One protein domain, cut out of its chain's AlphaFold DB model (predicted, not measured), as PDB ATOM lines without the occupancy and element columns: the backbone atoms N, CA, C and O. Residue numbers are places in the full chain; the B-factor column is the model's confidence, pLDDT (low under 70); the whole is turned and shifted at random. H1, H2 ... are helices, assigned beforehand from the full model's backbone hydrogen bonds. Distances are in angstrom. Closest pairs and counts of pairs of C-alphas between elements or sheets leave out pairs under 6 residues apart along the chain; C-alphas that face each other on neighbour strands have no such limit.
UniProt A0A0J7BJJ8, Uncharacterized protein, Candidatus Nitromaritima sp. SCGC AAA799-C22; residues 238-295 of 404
ATOM      1  N   THR A 238     209.699 232.354 143.253       73.38
ATOM      2  CA  THR A 238     210.303 233.674 143.481       73.38
ATOM      3  C   THR A 238     211.069 234.205 142.274       73.38
ATOM      4  O   THR A 238     211.215 235.417 142.147       73.38
ATOM      5  N   ASN A 239     211.541 233.327 141.385       73.62
ATOM      6  CA  ASN A 239     212.254 233.697 140.159       73.62
ATOM      7  C   ASN A 239     211.310 233.822 138.951       73.62
ATOM      8  O   ASN A 239     211.755 234.081 137.832       73.62
ATOM      9  N   GLY A 240     210.005 233.631 139.167       78.94
ATOM     10  CA  GLY A 240     208.994 233.692 138.122       78.94
ATOM     11  C   GLY A 240     209.132 232.594 137.064       78.94
ATOM     12  O   GLY A 240     209.923 231.655 137.167       78.94
ATOM     13  N   PHE A 241     208.326 232.709 136.008       83.31
ATOM     14  CA  PHE A 241     208.235 231.669 134.982       83.31
ATOM     15  C   PHE A 241     209.514 231.525 134.144       83.31
ATOM     16  O   PHE A 241     209.881 230.413 133.764       83.31
ATOM     17  N   GLU A 242     210.210 232.635 133.884       80.19
ATOM     18  CA  GLU A 242     211.488 232.635 133.162       80.19
ATOM     19  C   GLU A 242     212.554 231.831 133.922       80.19
ATOM     20  O   GLU A 242     213.238 231.000 133.326       80.19
ATOM     21  N   GLY A 243     212.641 231.991 135.248       84.06
ATOM     22  CA  GLY A 243     213.555 231.211 136.083       84.06
ATOM     23  C   GLY A 243     213.288 229.707 135.993       84.06
ATOM     24  O   GLY A 243     214.214 228.919 135.799       84.06
ATOM     25  N   ILE A 244     212.015 229.301 136.039       88.38
ATOM     26  CA  ILE A 244     211.609 227.894 135.886       88.38
ATOM     27  C   ILE A 244     212.005 227.351 134.509       88.38
ATOM     28  O   ILE A 244     212.498 226.225 134.401       88.38
ATOM     29  N   TYR A 245     211.810 228.145 133.452       87.25
ATOM     30  CA  TYR A 245     212.225 227.781 132.100       87.25
ATOM     31  C   TYR A 245     213.736 227.537 132.011       87.25
ATOM     32  O   TYR A 245     214.150 226.508 131.471       87.25
ATOM     33  N   LEU A 246     214.552 228.430 132.583       87.69
ATOM     34  CA  LEU A 246     216.009 228.280 132.609       87.69
ATOM     35  C   LEU A 246     216.423 227.001 133.347       87.69
ATOM     36  O   LEU A 246     217.175 226.197 132.803       87.69
ATOM     37  N   VAL A 247     215.850 226.746 134.526       91.44
ATOM     38  CA  VAL A 247     216.108 225.527 135.318       91.44
ATOM     39  C   VAL A 247     215.760 224.269 134.522       91.44
ATOM     40  O   VAL A 247     216.525 223.303 134.503       91.44
ATOM     41  N   TRP A 248     214.618 224.265 133.833       92.69
ATOM     42  CA  TRP A 248     214.210 223.147 132.986       92.69
ATOM     43  C   TRP A 248     215.174 222.922 131.816       92.69
ATOM     44  O   TRP A 248     215.572 221.785 131.544       92.69
ATOM     45  N   ARG A 249     215.512 223.995 131.091       92.12
ATOM     46  CA  ARG A 249     216.413 223.968 129.933       92.12
ATOM     47  C   ARG A 249     217.779 223.431 130.345       92.12
ATOM     48  O   ARG A 249     218.266 222.479 129.736       92.12
ATOM     49  N   ASP A 250     218.347 223.978 131.410       94.19
ATOM     50  CA  ASP A 250     219.670 223.617 131.902       94.19
ATOM     51  C   ASP A 250     219.687 222.176 132.438       94.19
ATOM     52  O   ASP A 250     220.616 221.415 132.161       94.19
ATOM     53  N   ALA A 251     218.608 221.731 133.093       95.50
ATOM     54  CA  ALA A 251     218.461 220.336 133.502       95.50
ATOM     55  C   ALA A 251     218.454 219.384 132.295       95.50
ATOM     56  O   ALA A 251     219.088 218.330 132.340       95.50
ATOM     57  N   LEU A 252     217.779 219.740 131.195       94.94
ATOM     58  CA  LEU A 252     217.798 218.930 129.974       94.94
ATOM     59  C   LEU A 252     219.191 218.845 129.347       94.94
ATOM     60  O   LEU A 252     219.577 217.766 128.897       94.94
ATOM     61  N   ILE A 253     219.943 219.945 129.332       94.50
ATOM     62  CA  ILE A 253     221.301 219.973 128.772       94.50
ATOM     63  C   ILE A 253     222.249 219.142 129.643       94.50
ATOM     64  O   ILE A 253     222.974 218.291 129.126       94.50
ATOM     65  N   ALA A 254     222.184 219.304 130.968       95.94
ATOM     66  CA  ALA A 254     222.940 218.478 131.908       95.94
ATOM     67  C   ALA A 254     222.603 216.986 131.747       95.94
ATOM     68  O   ALA A 254     223.490 216.135 131.713       95.94
ATOM     69  N   ALA A 255     221.321 216.658 131.579       96.25
ATOM     70  CA  ALA A 255     220.885 215.291 131.350       96.25
ATOM     71  C   ALA A 255     221.378 214.712 130.019       96.25
ATOM     72  O   ALA A 255     221.708 213.529 129.966       96.25
ATOM     73  N   GLN A 256     221.438 215.518 128.957       94.12
ATOM     74  CA  GLN A 256     221.997 215.104 127.671       94.12
ATOM     75  C   GLN A 256     223.495 214.811 127.792       94.12
ATOM     76  O   GLN A 256     223.944 213.769 127.319       94.12
ATOM     77  N   LEU A 257     224.242 215.680 128.478       91.88
ATOM     78  CA  LEU A 257     225.663 215.475 128.763       91.88
ATOM     79  C   LEU A 257     225.907 214.172 129.537       91.88
ATOM     80  O   LEU A 257     226.810 213.408 129.211       91.88
ATOM     81  N   LEU A 258     225.062 213.900 130.529       94.12
ATOM     82  CA  LEU A 258     225.103 212.687 131.345       94.12
ATOM     83  C   LEU A 258     224.445 211.466 130.681       94.12
ATOM     84  O   LEU A 258     224.403 210.397 131.287       94.12
ATOM     85  N   GLN A 259     223.906 211.614 129.467       94.94
ATOM     86  CA  GLN A 259     223.189 210.571 128.725       94.94
ATOM     87  C   GLN A 259     222.031 209.931 129.517       94.94
ATOM     88  O   GLN A 259     221.762 208.734 129.410       94.94
ATOM     89  N   ILE A 260     221.309 210.725 130.313       96.31
ATOM     90  CA  ILE A 260     220.193 210.243 131.132       96.31
ATOM     91  C   ILE A 260     219.011 209.869 130.220       96.31
ATOM     92  O   ILE A 260     218.402 210.742 129.584       96.31
ATOM     93  N   PRO A 261     218.608 208.587 130.168       94.94
ATOM     94  CA  PRO A 261     217.528 208.160 129.297       94.94
ATOM     95  C   PRO A 261     216.197 208.750 129.767       94.94
ATOM     96  O   PRO A 261     215.874 208.760 130.953       94.94
ATOM     97  N   LYS A 262     215.377 209.199 128.812       94.88
ATOM     98  CA  LYS A 262     214.028 209.738 129.071       94.88
ATOM     99  C   LYS A 262     214.015 210.948 130.025       94.88
ATOM    100  O   LYS A 262     212.972 211.215 130.619       94.88
ATOM    101  N   ALA A 263     215.101 211.719 130.123       95.56
ATOM    102  CA  ALA A 263     215.204 212.893 130.998       95.56
ATOM    103  C   ALA A 263     214.012 213.856 130.884       95.56
ATOM    104  O   ALA A 263     213.400 214.221 131.882       95.56
ATOM    105  N   ARG A 264     213.582 214.168 129.655       94.31
ATOM    106  CA  ARG A 264     212.390 214.996 129.408       94.31
ATOM    107  C   ARG A 264     211.115 214.418 130.031       94.31
ATOM    108  O   ARG A 264     210.283 215.180 130.504       94.31
ATOM    109  N   LYS A 265     210.936 213.091 130.037       94.38
ATOM    110  CA  LYS A 265     209.791 212.443 130.697       94.38
ATOM    111  C   LYS A 265     209.887 212.584 132.216       94.38
ATOM    112  O   LYS A 265     208.867 212.851 132.833       94.38
ATOM    113  N   ILE A 266     211.086 212.435 132.780       95.81
ATOM    114  CA  ILE A 266     211.333 212.587 134.221       95.81
ATOM    115  C   ILE A 266     210.978 214.012 134.660       95.81
ATOM    116  O   ILE A 266     210.156 214.179 135.551       95.81
ATOM    117  N   LEU A 267     211.496 215.035 133.969       94.94
ATOM    118  CA  LEU A 267     211.192 216.433 134.293       94.94
ATOM    119  C   LEU A 267     209.689 216.745 134.178       94.94
ATOM    120  O   LEU A 267     209.123 217.438 135.018       94.94
ATOM    121  N   LYS A 268     208.997 216.187 133.172       93.19
ATOM    122  CA  LYS A 268     207.538 216.365 133.013       93.19
ATOM    123  C   LYS A 268     206.727 215.776 134.166       93.19
ATOM    124  O   LYS A 268     205.568 216.142 134.325       93.19
ATOM    125  N   GLN A 269     207.300 214.838 134.915       94.00
ATOM    126  CA  GLN A 269     206.648 214.167 136.036       94.00
ATOM    127  C   GLN A 269     206.901 214.864 137.380       94.00
ATOM    128  O   GLN A 269     206.288 214.454 138.363       94.00
ATOM    129  N   CYS A 270     207.735 215.913 137.421       94.06
ATOM    130  CA  CYS A 270     207.927 216.728 138.618       94.06
ATOM    131  C   CYS A 270     206.589 217.305 139.091       94.06
ATOM    132  O   CYS A 270     205.855 217.930 138.318       94.06
ATOM    133  N   LYS A 271     206.274 217.086 140.368       90.94
ATOM    134  CA  LYS A 271     205.002 217.484 140.984       90.94
ATOM    135  C   LYS A 271     204.921 218.983 141.240       90.94
ATOM    136  O   LYS A 271     203.831 219.550 141.268       90.94
ATOM    137  N   ASP A 272     206.069 219.606 141.455       89.75
ATOM    138  CA  ASP A 272     206.224 221.025 141.730       89.75
ATOM    139  C   ASP A 272     207.602 221.526 141.274       89.75
ATOM    140  O   ASP A 272     208.435 220.774 140.757       89.75
ATOM    141  N   VAL A 273     207.798 222.834 141.427       89.88
ATOM    142  CA  VAL A 273     209.015 223.543 141.027       89.88
ATOM    143  C   VAL A 273     210.212 223.118 141.892       89.88
ATOM    144  O   VAL A 273     211.327 223.019 141.388       89.88
ATOM    145  N   SER A 274     209.996 222.749 143.159       91.38
ATOM    146  CA  SER A 274     211.054 222.269 144.058       91.38
ATOM    147  C   SER A 274     211.661 220.944 143.591       91.38
ATOM    148  O   SER A 274     212.882 220.785 143.603       91.38
ATOM    149  N   GLU A 275     210.839 219.995 143.136       94.19
ATOM    150  CA  GLU A 275     211.326 218.735 142.559       94.19
ATOM    151  C   GLU A 275     212.118 218.971 141.261       94.19
ATOM    152  O   GLU A 275     213.147 218.327 141.031       94.19
ATOM    153  N   LEU A 276     211.686 219.939 140.445       93.88
ATOM    154  CA  LEU A 276     212.415 220.372 139.253       93.88
ATOM    155  C   LEU A 276     213.789 220.961 139.621       93.88
ATOM    156  O   LEU A 276     214.799 220.545 139.049       93.88
ATOM    157  N   HIS A 277     213.857 221.855 140.615       92.75
ATOM    158  CA  HIS A 277     215.120 222.396 141.129       92.75
ATOM    159  C   HIS A 277     216.036 221.315 141.698       92.75
ATOM    160  O   HIS A 277     217.245 221.353 141.466       92.75
ATOM    161  N   TYR A 278     215.483 220.339 142.419       95.31
ATOM    162  CA  TYR A 278     216.258 219.228 142.961       95.31
ATOM    163  C   TYR A 278     216.917 218.406 141.847       95.31
ATOM    164  O   TYR A 278     218.119 218.136 141.910       95.31
ATOM    165  N   LEU A 279     216.161 218.036 140.806       96.69
ATOM    166  CA  LEU A 279     216.715 217.309 139.661       96.69
ATOM    167  C   LEU A 279     217.747 218.139 138.905       96.69
ATOM    168  O   LEU A 279     218.812 217.620 138.580       96.69
ATOM    169  N   HIS A 280     217.461 219.422 138.677       95.94
ATOM    170  CA  HIS A 280     218.410 220.354 138.086       95.94
ATOM    171  C   HIS A 280     219.721 220.394 138.877       95.94
ATOM    172  O   HIS A 280     220.788 220.175 138.308       95.94
ATOM    173  N   HIS A 281     219.664 220.607 140.194       95.00
ATOM    174  CA  HIS A 281     220.853 220.662 141.042       95.00
ATOM    175  C   HIS A 281     221.630 219.343 140.995       95.00
ATOM    176  O   HIS A 281     222.826 219.333 140.722       95.00
ATOM    177  N   LYS A 282     220.942 218.211 141.160       96.50
ATOM    178  CA  LYS A 282     221.574 216.892 141.097       96.50
ATOM    179  C   LYS A 282     222.293 216.661 139.764       96.50
ATOM    180  O   LYS A 282     223.462 216.285 139.753       96.50
ATOM    181  N   TRP A 283     221.609 216.885 138.643       97.50
ATOM    182  CA  TRP A 283     222.174 216.629 137.318       97.50
ATOM    183  C   TRP A 283     223.274 217.621 136.954       97.50
ATOM    184  O   TRP A 283     224.240 217.229 136.312       97.50
ATOM    185  N   THR A 284     223.185 218.879 137.382       94.62
ATOM    186  CA  THR A 284     224.253 219.863 137.146       94.62
ATOM    187  C   THR A 284     225.501 219.578 137.986       94.62
ATOM    188  O   THR A 284     226.611 219.721 137.476       94.62
ATOM    189  N   GLU A 285     225.359 219.094 139.224       92.81
ATOM    190  CA  GLU A 285     226.494 218.632 140.036       92.81
ATOM    191  C   GLU A 285     227.169 217.394 139.431       92.81
ATOM    192  O   GLU A 285     228.398 217.337 139.322       92.81
ATOM    193  N   ASP A 286     226.385 216.411 138.986       94.25
ATOM    194  CA  ASP A 286     226.922 215.219 138.326       94.25
ATOM    195  C   ASP A 286     227.581 215.575 136.979       94.25
ATOM    196  O   ASP A 286     228.670 215.088 136.669       94.25
ATOM    197  N   ALA A 287     226.990 216.504 136.218       93.19
ATOM    198  CA  ALA A 287     227.563 217.058 134.993       93.19
ATOM    199  C   ALA A 287     228.896 217.766 135.255       93.19
ATOM    200  O   ALA A 287     229.853 217.569 134.507       93.19
ATOM    201  N   ARG A 288     228.997 218.549 136.337       90.38
ATOM    202  CA  ARG A 288     230.247 219.222 136.713       90.38
ATOM    203  C   ARG A 288     231.359 218.214 136.987       90.38
ATOM    204  O   ARG A 288     232.470 218.390 136.493       90.38
ATOM    205  N   LYS A 289     231.063 217.135 137.722       89.62
ATOM    206  CA  LYS A 289     232.026 216.043 137.962       89.62
ATOM    207  C   LYS A 289     232.451 215.374 136.655       89.62
ATOM    208  O   LYS A 289     233.630 215.083 136.485       89.62
ATOM    209  N   HIS A 290     231.511 215.158 135.734       88.44
ATOM    210  CA  HIS A 290     231.806 214.599 134.416       88.44
ATOM    211  C   HIS A 290     232.722 215.520 133.590       88.44
ATOM    212  O   HIS A 290     233.703 215.059 133.016       88.44
ATOM    213  N   ILE A 291     232.471 216.832 133.589       87.62
ATOM    214  CA  ILE A 291     233.297 217.821 132.875       87.62
ATOM    215  C   ILE A 291     234.695 217.946 133.480       87.62
ATOM    216  O   ILE A 291     235.665 218.054 132.736       87.62
ATOM    217  N   ALA A 292     234.831 217.859 134.805       83.56
ATOM    218  CA  ALA A 292     236.141 217.854 135.458       83.56
ATOM    219  C   ALA A 292     237.029 216.677 134.997       83.56
ATOM    220  O   ALA A 292     238.255 216.760 135.054       83.56
ATOM    221  N   LEU A 293     236.435 215.578 134.507       80.25
ATOM    222  CA  LEU A 293     237.191 214.496 133.867       80.25
ATOM    223  C   LEU A 293     237.669 214.882 132.460       80.25
ATOM    224  O   LEU A 293     238.785 214.524 132.101       80.25
ATOM    225  N   LEU A 294     236.872 215.640 131.696       74.44
ATOM    226  CA  LEU A 294     237.250 216.161 130.372       74.44
ATOM    227  C   LEU A 294     238.351 217.230 130.458       74.44
ATOM    228  O   LEU A 294     239.183 217.339 129.561       74.44
ATOM    229  N   GLU A 295     238.373 218.010 131.542       72.50
ATOM    230  CA  GLU A 295     239.393 219.031 131.807       72.50
ATOM    231  C   GLU A 295     240.809 218.442 131.898       72.50
ATOM    232  O   GLU A 295     241.772 219.106 131.514       72.50
TER     233      GLU A 295
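This is residues 238 to 295 of the 404 residues of an uncharacterized protein of Candidatus Nitromaritima sp. SCGC AAA799-C22 (UniProt A0A0J7BJJ8). Two long helices, H1 and H3, cross side by side at a slant, both running the same way, and the short helix H2 folds back between them in the chain and packs on the later part of H1. The three make a small helical body, from which residues 238 to 243 stick out, of which 240 to 243 belong to H1. The printed part has 58 residues with three named helices, in the order H1, H2, H3 along the chain, and no named strand. The class is all helix, with 47 of the 58 residues in helices. The whole is compact, with a radius of gyration of the C-alphas of 11.5 A, and the C-alphas span 34 by 23 by 14 A along their three main axes.

The longest helix is H3, residues 273 to 295. It touches H1, residues 240 to 257, with 20 pairs of C-alphas within 8 A. The closest C-alphas of these two helices are those of Ala 251 and His 280, 4.6 A apart. H1 and H3 run the same way at a steep tilt of 39 degrees, with their centres 11.0 A apart. H2, residues 263 to 268, touches H1, which meets it with residues 248 to 256 alone. The closest C-alphas of H1 and H2 are those of Ala 255 and Ala 263, 6.2 A apart. H1 and H2 form a helical hairpin, running opposite ways at a shallow tilt of 24 degrees. H2 and H3 are close but not clearly touching; their closest C-alphas, those of Leu 267 and Leu 276, are 6.5 A apart. These two run opposite ways at a shallow tilt of 17 degrees. In H1, H2 and H3 every O i to N i+4 pair is within hydrogen-bond range.

H3 begins with the C-alpha of Val 273 at (209.015, 223.543, 141.027) and ends with that of Glu 295 at (239.393, 219.031, 131.807), a length of 32.1 A over 23 residues. H1 begins with the C-alpha of Gly 240 at (208.994, 233.692, 138.122) and reaches Leu 257 after 18 residues and 26.4 A. H2 runs for six residues, from Ala 263 to Lys 268, and is 8.7 A long.

The two C-alphas farthest apart, those of Lys 271 and Glu 295, are 35.6 A from each other. The printed part runs from residue 238 to 295 and has no cut. The links from H1 to H2 and from H2 to H3 are both tight, with 5 and 4 residues. The mean pLDDT of the printed part of this model is 90.7, and no printed residue is under 70.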